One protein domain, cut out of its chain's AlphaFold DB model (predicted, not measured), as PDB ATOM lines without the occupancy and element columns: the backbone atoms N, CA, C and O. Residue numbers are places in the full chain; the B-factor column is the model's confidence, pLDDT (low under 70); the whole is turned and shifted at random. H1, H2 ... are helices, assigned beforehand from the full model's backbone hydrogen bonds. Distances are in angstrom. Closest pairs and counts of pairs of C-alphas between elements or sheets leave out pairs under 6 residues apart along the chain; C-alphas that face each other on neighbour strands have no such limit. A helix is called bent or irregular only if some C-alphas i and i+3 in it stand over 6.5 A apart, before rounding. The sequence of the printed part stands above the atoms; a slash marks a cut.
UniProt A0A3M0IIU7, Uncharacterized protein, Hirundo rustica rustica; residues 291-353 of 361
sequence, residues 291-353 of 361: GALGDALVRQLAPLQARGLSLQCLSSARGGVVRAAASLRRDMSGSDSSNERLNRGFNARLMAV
ATOM      1  N   GLY A 291     -44.961  16.032 -14.968       87.38
ATOM      2  CA  GLY A 291     -46.089  16.768 -15.545       87.38
ATOM      3  C   GLY A 291     -47.409  16.000 -15.429       87.38
ATOM      4  O   GLY A 291     -48.452  16.598 -15.148       87.38
ATOM      5  N   ALA A 292     -47.348  14.670 -15.537       88.25
ATOM      6  CA  ALA A 292     -48.505  13.781 -15.444       88.25
ATOM      7  C   ALA A 292     -49.230  13.867 -14.087       88.25
ATOM      8  O   ALA A 292     -50.440  13.631 -14.008       88.25
ATOM      9  N   LEU A 293     -48.522  14.256 -13.017       84.31
ATOM     10  CA  LEU A 293     -49.109  14.447 -11.689       84.31
ATOM     11  C   LEU A 293     -50.145  15.580 -11.684       84.31
ATOM     12  O   LEU A 293     -51.244  15.413 -11.155       84.31
ATOM     13  N   GLY A 294     -49.823  16.716 -12.312       83.56
ATOM     14  CA  GLY A 294     -50.733  17.860 -12.395       83.56
ATOM     15  C   GLY A 294     -52.020  17.523 -13.154       83.56
ATOM     16  O   GLY A 294     -53.116  17.904 -12.734       83.56
ATOM     17  N   ASP A 295     -51.898  16.763 -14.242       86.12
ATOM     18  CA  ASP A 295     -53.039  16.295 -15.034       86.12
ATOM     19  C   ASP A 295     -53.907  15.298 -14.257       86.12
ATOM     20  O   ASP A 295     -55.139  15.365 -14.295       86.12
ATOM     21  N   ALA A 296     -53.280  14.370 -13.532       84.56
ATOM     22  CA  ALA A 296     -53.987  13.405 -12.702       84.56
ATOM     23  C   ALA A 296     -54.786  14.084 -11.579       84.56
ATOM     24  O   ALA A 296     -55.962  13.767 -11.408       84.56
ATOM     25  N   LEU A 297     -54.199  15.054 -10.872       82.81
ATOM     26  CA  LEU A 297     -54.868  15.775  -9.783       82.81
ATOM     27  C   LEU A 297     -56.119  16.524 -10.257       82.81
ATOM     28  O   LEU A 297     -57.172  16.424  -9.628       82.81
ATOM     29  N   VAL A 298     -56.038  17.228 -11.391       86.56
ATOM     30  CA  VAL A 298     -57.209  17.919 -11.956       86.56
ATOM     31  C   VAL A 298     -58.301  16.931 -12.351       86.56
ATOM     32  O   VAL A 298     -59.463  17.173 -12.039       86.56
ATOM     33  N   ARG A 299     -57.953  15.800 -12.978       86.12
ATOM     34  CA  ARG A 299     -58.936  14.765 -13.342       86.12
ATOM     35  C   ARG A 299     -59.635  14.167 -12.120       86.12
ATOM     36  O   ARG A 299     -60.847  13.994 -12.157       86.12
ATOM     37  N   GLN A 300     -58.896  13.893 -11.044       84.75
ATOM     38  CA  GLN A 300     -59.457  13.341  -9.803       84.75
ATOM     39  C   GLN A 300     -60.405  14.321  -9.097       84.75
ATOM     40  O   GLN A 300     -61.412  13.907  -8.531       84.75
ATOM     41  N   LEU A 301     -60.108  15.622  -9.148       86.25
ATOM     42  CA  LEU A 301     -60.884  16.653  -8.452       86.25
ATOM     43  C   LEU A 301     -61.953  17.325  -9.327       86.25
ATOM     44  O   LEU A 301     -62.788  18.057  -8.798       86.25
ATOM     45  N   ALA A 302     -61.989  17.050 -10.636       87.44
ATOM     46  CA  ALA A 302     -62.997  17.566 -11.569       87.44
ATOM     47  C   ALA A 302     -64.455  17.404 -11.080       87.44
ATOM     48  O   ALA A 302     -65.209  18.376 -11.170       87.44
ATOM     49  N   PRO A 303     -64.870  16.267 -10.475       90.06
ATOM     50  CA  PRO A 303     -66.240  16.105  -9.978       90.06
ATOM     51  C   PRO A 303     -66.655  17.122  -8.903       90.06
ATOM     52  O   PRO A 303     -67.847  17.345  -8.693       90.06
ATOM     53  N   LEU A 304     -65.703  17.779  -8.230       87.69
ATOM     54  CA  LEU A 304     -65.999  18.820  -7.244       87.69
ATOM     55  C   LEU A 304     -66.589  20.091  -7.878       87.69
ATOM     56  O   LEU A 304     -67.304  20.825  -7.196       87.69
ATOM     57  N   GLN A 305     -66.375  20.323  -9.178       86.00
ATOM     58  CA  GLN A 305     -66.996  21.443  -9.900       86.00
ATOM     59  C   GLN A 305     -68.517  21.330  -9.938       86.00
ATOM     60  O   GLN A 305     -69.211  22.329  -9.761       86.00
ATOM     61  N   ALA A 306     -69.042  20.109 -10.075       85.88
ATOM     62  CA  ALA A 306     -70.481  19.855 -10.028       85.88
ATOM     63  C   ALA A 306     -71.099  20.194  -8.657       85.88
ATOM     64  O   ALA A 306     -72.311  20.336  -8.539       85.88
ATOM     65  N   ARG A 307     -70.267  20.356  -7.618       87.56
ATOM     66  CA  ARG A 307     -70.661  20.768  -6.263       87.56
ATOM     67  C   ARG A 307     -70.444  22.268  -6.011       87.56
ATOM     68  O   ARG A 307     -70.476  22.695  -4.861       87.56
ATOM     69  N   GLY A 308     -70.196  23.057  -7.058       88.38
ATOM     70  CA  GLY A 308     -70.028  24.511  -6.978       88.38
ATOM     71  C   GLY A 308     -68.639  24.986  -6.540       88.38
ATOM     72  O   GLY A 308     -68.462  26.173  -6.277       88.38
ATOM     73  N   LEU A 309     -67.642  24.096  -6.457       88.38
ATOM     74  CA  LEU A 309     -66.267  24.473  -6.116       88.38
ATOM     75  C   LEU A 309     -65.490  24.924  -7.359       88.38
ATOM     76  O   LEU A 309     -65.470  24.244  -8.386       88.38
ATOM     77  N   SER A 310     -64.795  26.060  -7.254       88.38
ATOM     78  CA  SER A 310     -63.897  26.533  -8.312       88.38
ATOM     79  C   SER A 310     -62.586  25.746  -8.310       88.38
ATOM     80  O   SER A 310     -61.913  25.640  -7.287       88.38
ATOM     81  N   LEU A 311     -62.176  25.258  -9.485       87.62
ATOM     82  CA  LEU A 311     -60.865  24.631  -9.701       87.62
ATOM     83  C   LEU A 311     -59.841  25.594 -10.317       87.62
ATOM     84  O   LEU A 311     -58.839  25.149 -10.878       87.62
ATOM     85  N   GLN A 312     -60.061  26.908 -10.247       89.44
ATOM     86  CA  GLN A 312     -59.165  27.891 -10.863       89.44
ATOM     87  C   GLN A 312     -57.740  27.814 -10.293       89.44
ATOM     88  O   GLN A 312     -56.777  27.716 -11.056       89.44
ATOM     89  N   CYS A 313     -57.594  27.788  -8.963       87.44
ATOM     90  CA  CYS A 313     -56.286  27.669  -8.311       87.44
ATOM     91  C   CYS A 313     -55.601  26.345  -8.662       87.44
ATOM     92  O   CYS A 313     -54.413  26.332  -8.975       87.44
ATOM     93  N   LEU A 314     -56.361  25.247  -8.691       88.25
ATOM     94  CA  LEU A 314     -55.850  23.929  -9.063       88.25
ATOM     95  C   LEU A 314     -55.380  23.899 -10.526       88.25
ATOM     96  O   LEU A 314     -54.318  23.363 -10.826       88.25
ATOM     97  N   SER A 315     -56.135  24.524 -11.429       87.62
ATOM     98  CA  SER A 315     -55.789  24.619 -12.851       87.62
ATOM     99  C   SER A 315     -54.544  25.484 -13.075       87.62
ATOM    100  O   SER A 315     -53.686  25.135 -13.885       87.62
ATOM    101  N   SER A 316     -54.403  26.578 -12.319       91.31
ATOM    102  CA  SER A 316     -53.197  27.415 -12.315       91.31
ATOM    103  C   SER A 316     -51.975  26.645 -11.798       91.31
ATOM    104  O   SER A 316     -50.936  26.619 -12.464       91.31
ATOM    105  N   ALA A 317     -52.118  25.956 -10.661       88.06
ATOM    106  CA  ALA A 317     -51.065  25.136 -10.068       88.06
ATOM    107  C   ALA A 317     -50.624  24.012 -11.019       88.06
ATOM    108  O   ALA A 317     -49.430  23.870 -11.283       88.06
ATOM    109  N   ARG A 318     -51.579  23.293 -11.630       89.56
ATOM    110  CA  ARG A 318     -51.316  22.322 -12.704       89.56
ATOM    111  C   ARG A 318     -50.494  22.950 -13.826       89.56
ATOM    112  O   ARG A 318     -49.483  22.384 -14.224       89.56
ATOM    113  N   GLY A 319     -50.902  24.118 -14.327       89.69
ATOM    114  CA  GLY A 319     -50.167  24.821 -15.378       89.69
ATOM    115  C   GLY A 319     -48.723  25.142 -14.975       89.69
ATOM    116  O   GLY A 319     -47.820  25.032 -15.802       89.69
ATOM    117  N   GLY A 320     -48.493  25.499 -13.709       88.62
ATOM    118  CA  GLY A 320     -47.156  25.680 -13.140       88.62
ATOM    119  C   GLY A 320     -46.317  24.402 -13.184       88.62
ATOM    120  O   GLY A 320     -45.215  24.424 -13.732       88.62
ATOM    121  N   VAL A 321     -46.861  23.287 -12.683       87.81
ATOM    122  CA  VAL A 321     -46.188  21.973 -12.672       87.81
ATOM    123  C   VAL A 321     -45.856  21.508 -14.090       87.81
ATOM    124  O   VAL A 321     -44.712  21.160 -14.367       87.81
ATOM    125  N   VAL A 322     -46.818  21.569 -15.015       89.81
ATOM    126  CA  VAL A 322     -46.626  21.139 -16.409       89.81
ATOM    127  C   VAL A 322     -45.552  21.980 -17.109       89.81
ATOM    128  O   VAL A 322     -44.686  21.426 -17.785       89.81
ATOM    129  N   ARG A 323     -45.540  23.308 -16.919       92.12
ATOM    130  CA  ARG A 323     -44.491  24.173 -17.492       92.12
ATOM    131  C   ARG A 323     -43.119  23.909 -16.879       92.12
ATOM    132  O   ARG A 323     -42.138  23.875 -17.617       92.12
ATOM    133  N   ALA A 324     -43.042  23.714 -15.563       90.62
ATOM    134  CA  ALA A 324     -41.790  23.391 -14.883       90.62
ATOM    135  C   ALA A 324     -41.225  22.045 -15.363       90.62
ATOM    136  O   ALA A 324     -40.045  21.964 -15.702       90.62
ATOM    137  N   ALA A 325     -42.079  21.025 -15.486       91.00
ATOM    138  CA  ALA A 325     -41.730  19.722 -16.045       91.00
ATOM    139  C   ALA A 325     -41.254  19.832 -17.503       91.00
ATOM    140  O   ALA A 325     -40.217  19.278 -17.861       91.00
ATOM    141  N   ALA A 326     -41.961  20.596 -18.341       91.56
ATOM    142  CA  ALA A 326     -41.575  20.823 -19.732       91.56
ATOM    143  C   ALA A 326     -40.254  21.600 -19.862       91.56
ATOM    144  O   ALA A 326     -39.455  21.315 -20.753       91.56
ATOM    145  N   SER A 327     -39.997  22.572 -18.980       94.06
ATOM    146  CA  SER A 327     -38.709  23.270 -18.925       94.06
ATOM    147  C   SER A 327     -37.585  22.311 -18.554       94.06
ATOM    148  O   SER A 327     -36.611  22.224 -19.288       94.06
ATOM    149  N   LEU A 328     -37.762  21.526 -17.488       92.44
ATOM    150  CA  LEU A 328     -36.785  20.529 -17.054       92.44
ATOM    151  C   LEU A 328     -36.472  19.518 -18.167       92.44
ATOM    152  O   LEU A 328     -35.307  19.246 -18.433       92.44
ATOM    153  N   ARG A 329     -37.494  19.011 -18.865       91.81
ATOM    154  CA  ARG A 329     -37.314  18.099 -20.005       91.81
ATOM    155  C   ARG A 329     -36.524  18.740 -21.146       91.81
ATOM    156  O   ARG A 329     -35.665  18.077 -21.721       91.81
ATOM    157  N   ARG A 330     -36.790  20.013 -21.464       93.81
ATOM    158  CA  ARG A 330     -36.020  20.756 -22.475       93.81
ATOM    159  C   ARG A 330     -34.565  20.921 -22.051       93.81
ATOM    160  O   ARG A 330     -33.687  20.570 -22.834       93.81
ATOM    161  N   ASP A 331     -34.320  21.350 -20.814       93.88
ATOM    162  CA  ASP A 331     -32.971  21.509 -20.258       93.88
ATOM    163  C   ASP A 331     -32.199  20.184 -20.314       93.88
ATOM    164  O   ASP A 331     -31.052  20.153 -20.757       93.88
ATOM    165  N   MET A 332     -32.847  19.073 -19.944       92.25
ATOM    166  CA  MET A 332     -32.279  17.732 -20.072       92.25
ATOM    167  C   MET A 332     -31.935  17.433 -21.533       92.25
ATOM    168  O   MET A 332     -30.787  17.123 -21.836       92.25
ATOM    169  N   SER A 333     -32.889  17.559 -22.459       90.56
ATOM    170  CA  SER A 333     -32.664  17.242 -23.879       90.56
ATOM    171  C   SER A 333     -31.564  18.081 -24.542       90.56
ATOM    172  O   SER A 333     -30.859  17.564 -25.399       90.56
ATOM    173  N   GLY A 334     -31.390  19.341 -24.125       92.44
ATOM    174  CA  GLY A 334     -30.345  20.234 -24.633       92.44
ATOM    175  C   GLY A 334     -28.983  20.079 -23.950       92.44
ATOM    176  O   GLY A 334     -28.020  20.704 -24.383       92.44
ATOM    177  N   SER A 335     -28.890  19.275 -22.887       92.75
ATOM    178  CA  SER A 335     -27.649  19.036 -22.145       92.75
ATOM    179  C   SER A 335     -26.947  17.758 -22.598       92.75
ATOM    180  O   SER A 335     -27.598  16.772 -22.953       92.75
ATOM    181  N   ASP A 336     -25.620  17.738 -22.482       91.31
ATOM    182  CA  ASP A 336     -24.790  16.558 -22.734       91.31
ATOM    183  C   ASP A 336     -25.180  15.393 -21.807       91.31
ATOM    184  O   ASP A 336     -25.145  15.506 -20.578       91.31
ATOM    185  N   SER A 337     -25.588  14.268 -22.400       87.50
ATOM    186  CA  SER A 337     -25.985  13.055 -21.682       87.50
ATOM    187  C   SER A 337     -24.807  12.248 -21.149       87.50
ATOM    188  O   SER A 337     -25.029  11.393 -20.298       87.50
ATOM    189  N   SER A 338     -23.576  12.504 -21.599       90.38
ATOM    190  CA  SER A 338     -22.373  11.867 -21.049       90.38
ATOM    191  C   SER A 338     -21.902  12.525 -19.745       90.38
ATOM    192  O   SER A 338     -21.168  11.922 -18.961       90.38
ATOM    193  N   ASN A 339     -22.371  13.746 -19.458       93.69
ATOM    194  CA  ASN A 339     -22.001  14.479 -18.256       93.69
ATOM    195  C   ASN A 339     -22.763  13.971 -17.023       93.69
ATOM    196  O   ASN A 339     -23.882  14.390 -16.713       93.69
ATOM    197  N   GLU A 340     -22.104  13.097 -16.271       91.25
ATOM    198  CA  GLU A 340     -22.656  12.457 -15.078       91.25
ATOM    199  C   GLU A 340     -23.109  13.462 -14.000       91.25
ATOM    200  O   GLU A 340     -24.134  13.261 -13.348       91.25
ATOM    201  N   ARG A 341     -22.388  14.578 -13.816       91.94
ATOM    202  CA  ARG A 341     -22.734  15.596 -12.809       91.94
ATOM    203  C   ARG A 341     -24.031  16.323 -13.168       91.94
ATOM    204  O   ARG A 341     -24.849  16.565 -12.281       91.94
ATOM    205  N   LEU A 342     -24.222  16.659 -14.446       93.25
ATOM    206  CA  LEU A 342     -25.464  17.271 -14.926       93.25
ATOM    207  C   LEU A 342     -26.637  16.297 -14.801       93.25
ATOM    208  O   LEU A 342     -27.677  16.661 -14.254       93.25
ATOM    209  N   ASN A 343     -26.445  15.045 -15.218       92.81
ATOM    210  CA  ASN A 343     -27.458  13.999 -15.091       92.81
ATOM    211  C   ASN A 343     -27.872  13.765 -13.630       92.81
ATOM    212  O   ASN A 343     -29.066  13.747 -13.333       92.81
ATOM    213  N   ARG A 344     -26.911  13.694 -12.697       90.44
ATOM    214  CA  ARG A 344     -27.195  13.611 -11.253       90.44
ATOM    215  C   ARG A 344     -28.037  14.790 -10.761       90.44
ATOM    216  O   ARG A 344     -28.987  14.586 -10.010       90.44
ATOM    217  N   GLY A 345     -27.739  16.008 -11.217       92.06
ATOM    218  CA  GLY A 345     -28.529  17.200 -10.897       92.06
ATOM    219  C   GLY A 345     -29.971  17.130 -11.413       92.06
ATOM    220  O   GLY A 345     -30.904  17.471 -10.685       92.06
ATOM    221  N   PHE A 346     -30.177  16.652 -12.643       93.75
ATOM    222  CA  PHE A 346     -31.519  16.450 -13.196       93.75
ATOM    223  C   PHE A 346     -32.296  15.354 -12.460       93.75
ATOM    224  O   PHE A 346     -33.450  15.573 -12.091       93.75
ATOM    225  N   ASN A 347     -31.661  14.216 -12.173       91.94
ATOM    226  CA  ASN A 347     -32.287  13.103 -11.459       91.94
ATOM    227  C   ASN A 347     -32.691  13.504 -10.035       91.94
ATOM    228  O   ASN A 347     -33.805  13.206  -9.614       91.94
ATOM    229  N   ALA A 348     -31.853  14.267  -9.325       90.06
ATOM    230  CA  ALA A 348     -32.203  14.808  -8.011       90.06
ATOM    231  C   ALA A 348     -33.456  15.700  -8.064       90.06
ATOM    232  O   ALA A 348     -34.328  15.599  -7.202       90.06
ATOM    233  N   ARG A 349     -33.591  16.537  -9.105       90.38
ATOM    234  CA  ARG A 349     -34.793  17.363  -9.311       90.38
ATOM    235  C   ARG A 349     -36.032  16.518  -9.603       90.38
ATOM    236  O   ARG A 349     -37.098  16.865  -9.110       90.38
ATOM    237  N   LEU A 350     -35.905  15.435 -10.375       89.88
ATOM    238  CA  LEU A 350     -37.013  14.514 -10.662       89.88
ATOM    239  C   LEU A 350     -37.476  13.769  -9.404       89.88
ATOM    240  O   LEU A 350     -38.677  13.703  -9.152       89.88
ATOM    241  N   MET A 351     -36.541  13.270  -8.590       86.19
ATOM    242  CA  MET A 351     -36.861  12.567  -7.341       86.19
ATOM    243  C   MET A 351     -37.516  13.489  -6.298       86.19
ATOM    244  O   MET A 351     -38.398  13.061  -5.563       86.19
ATOM    245  N   ALA A 352     -37.165  14.779  -6.272       83.81
ATOM    246  CA  ALA A 352     -37.721  15.742  -5.316       83.81
ATOM    247  C   ALA A 352     -39.178  16.173  -5.596       83.81
ATOM    248  O   ALA A 352     -39.816  16.767  -4.724       83.81
ATOM    249  N   VAL A 353     -39.729  15.893  -6.787       78.81
ATOM    250  CA  VAL A 353     -41.083  16.339  -7.191       78.81
ATOM    251  C   VAL A 353     -42.168  15.869  -6.221       78.81
ATOM    252  O   VAL A 353     -43.176  16.544  -6.032       78.81
TER     253      VAL A 353
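This is residues 291 to 353 of the 361 residues of an uncharacterized protein of Hirundo rustica rustica (UniProt A0A3M0IIU7). Picture a long, thin rod of three helices, with the long helix H2 as its spine and the two others folded back beside it, H1 next to its first part and H3 next to its last part. Going along the printed part you meet two helical hairpins that share H2, and H1 and H3 follow one another along the rod, with the first and the last printed residue near its middle. One end of the rod sticks out as residues 303 to 308, of which 303 to 307 belong to H1, and the other end as residues 336 to 341. The printed part has 63 residues with three named helices, in the order H1, H2, H3, and no named strand, and its class is all helix. The whole is only just loose, close to extended, with a radius of gyration of the C-alphas of 15.6 A, and the C-alphas span 51 by 17 by 13 A.

Start at the first printed residue with H1, residues 291 to 307, and then look at H2, residues 312 to 334, which H1 touches with residues 291 to 298 alone. Their closest C-alphas are those of Gly 291 and Val 322, 4.5 A apart. The two helices run opposite ways at a shallow tilt of 11 degrees and form a helical hairpin. Next look at H3, residues 340 to 353, which only just touches H2, with 3 pairs of C-alphas within 8 A. H2 touches H3 with residues 328 to 332 alone, and H3 touches H2 with residues 343 to 346 alone. The closest C-alphas here are those of Met 332 and Phe 346, 7.0 A apart. H2 and H3 also run opposite ways, at a shallow tilt of 13 degrees, and are the second helical hairpin. H1 and H3 are apart. On the backbone, every O i to N i+4 pair of H2 is within hydrogen-bond range, while in H1 it is 7 of 13 and in H3 9 of 10.

Find C-alpha 291 at (-46.089, 16.768, -15.545), where H1 begins; from there it runs to C-alpha 307 at (-70.661, 20.768, -6.263), 26.6 A away. On the way, look near residue 300 for a kink of 33 degrees. H1 is irregular there: C-alphas 300 and 303 are 7.3 A apart. Residues 308 to 311 lead on to H2, the longest helix, whose 23 residues run from Gln 312 to Gly 334. Its first and last C-alphas are 32.8 A apart. Then pass residues 335 to 339 and find C-alpha 340 at (-22.656, 12.457, -15.078), where H3 begins; it ends 20.4 A away at C-alpha 353, at (-41.083, 16.339, -7.191).

The C-alphas farthest apart are those of Arg 307 and Ser 338, 51.3 A from each other, while those of Gly 291 and Val 353, the first and last printed residues, are 9.7 A apart. Without the two stretches that stand free, the body has 51 residues and spans 42 by 17 by 13 A, with a radius of gyration of 13.0 A. The printed part has no cut. The links from H1 to H2, with 4 residues, and from H2 to H3, with 5 residues, are both tight. In the B-factor column of this predicted model you will find a mean pLDDT of 89.1 for the printed part, and no printed residue is under 70.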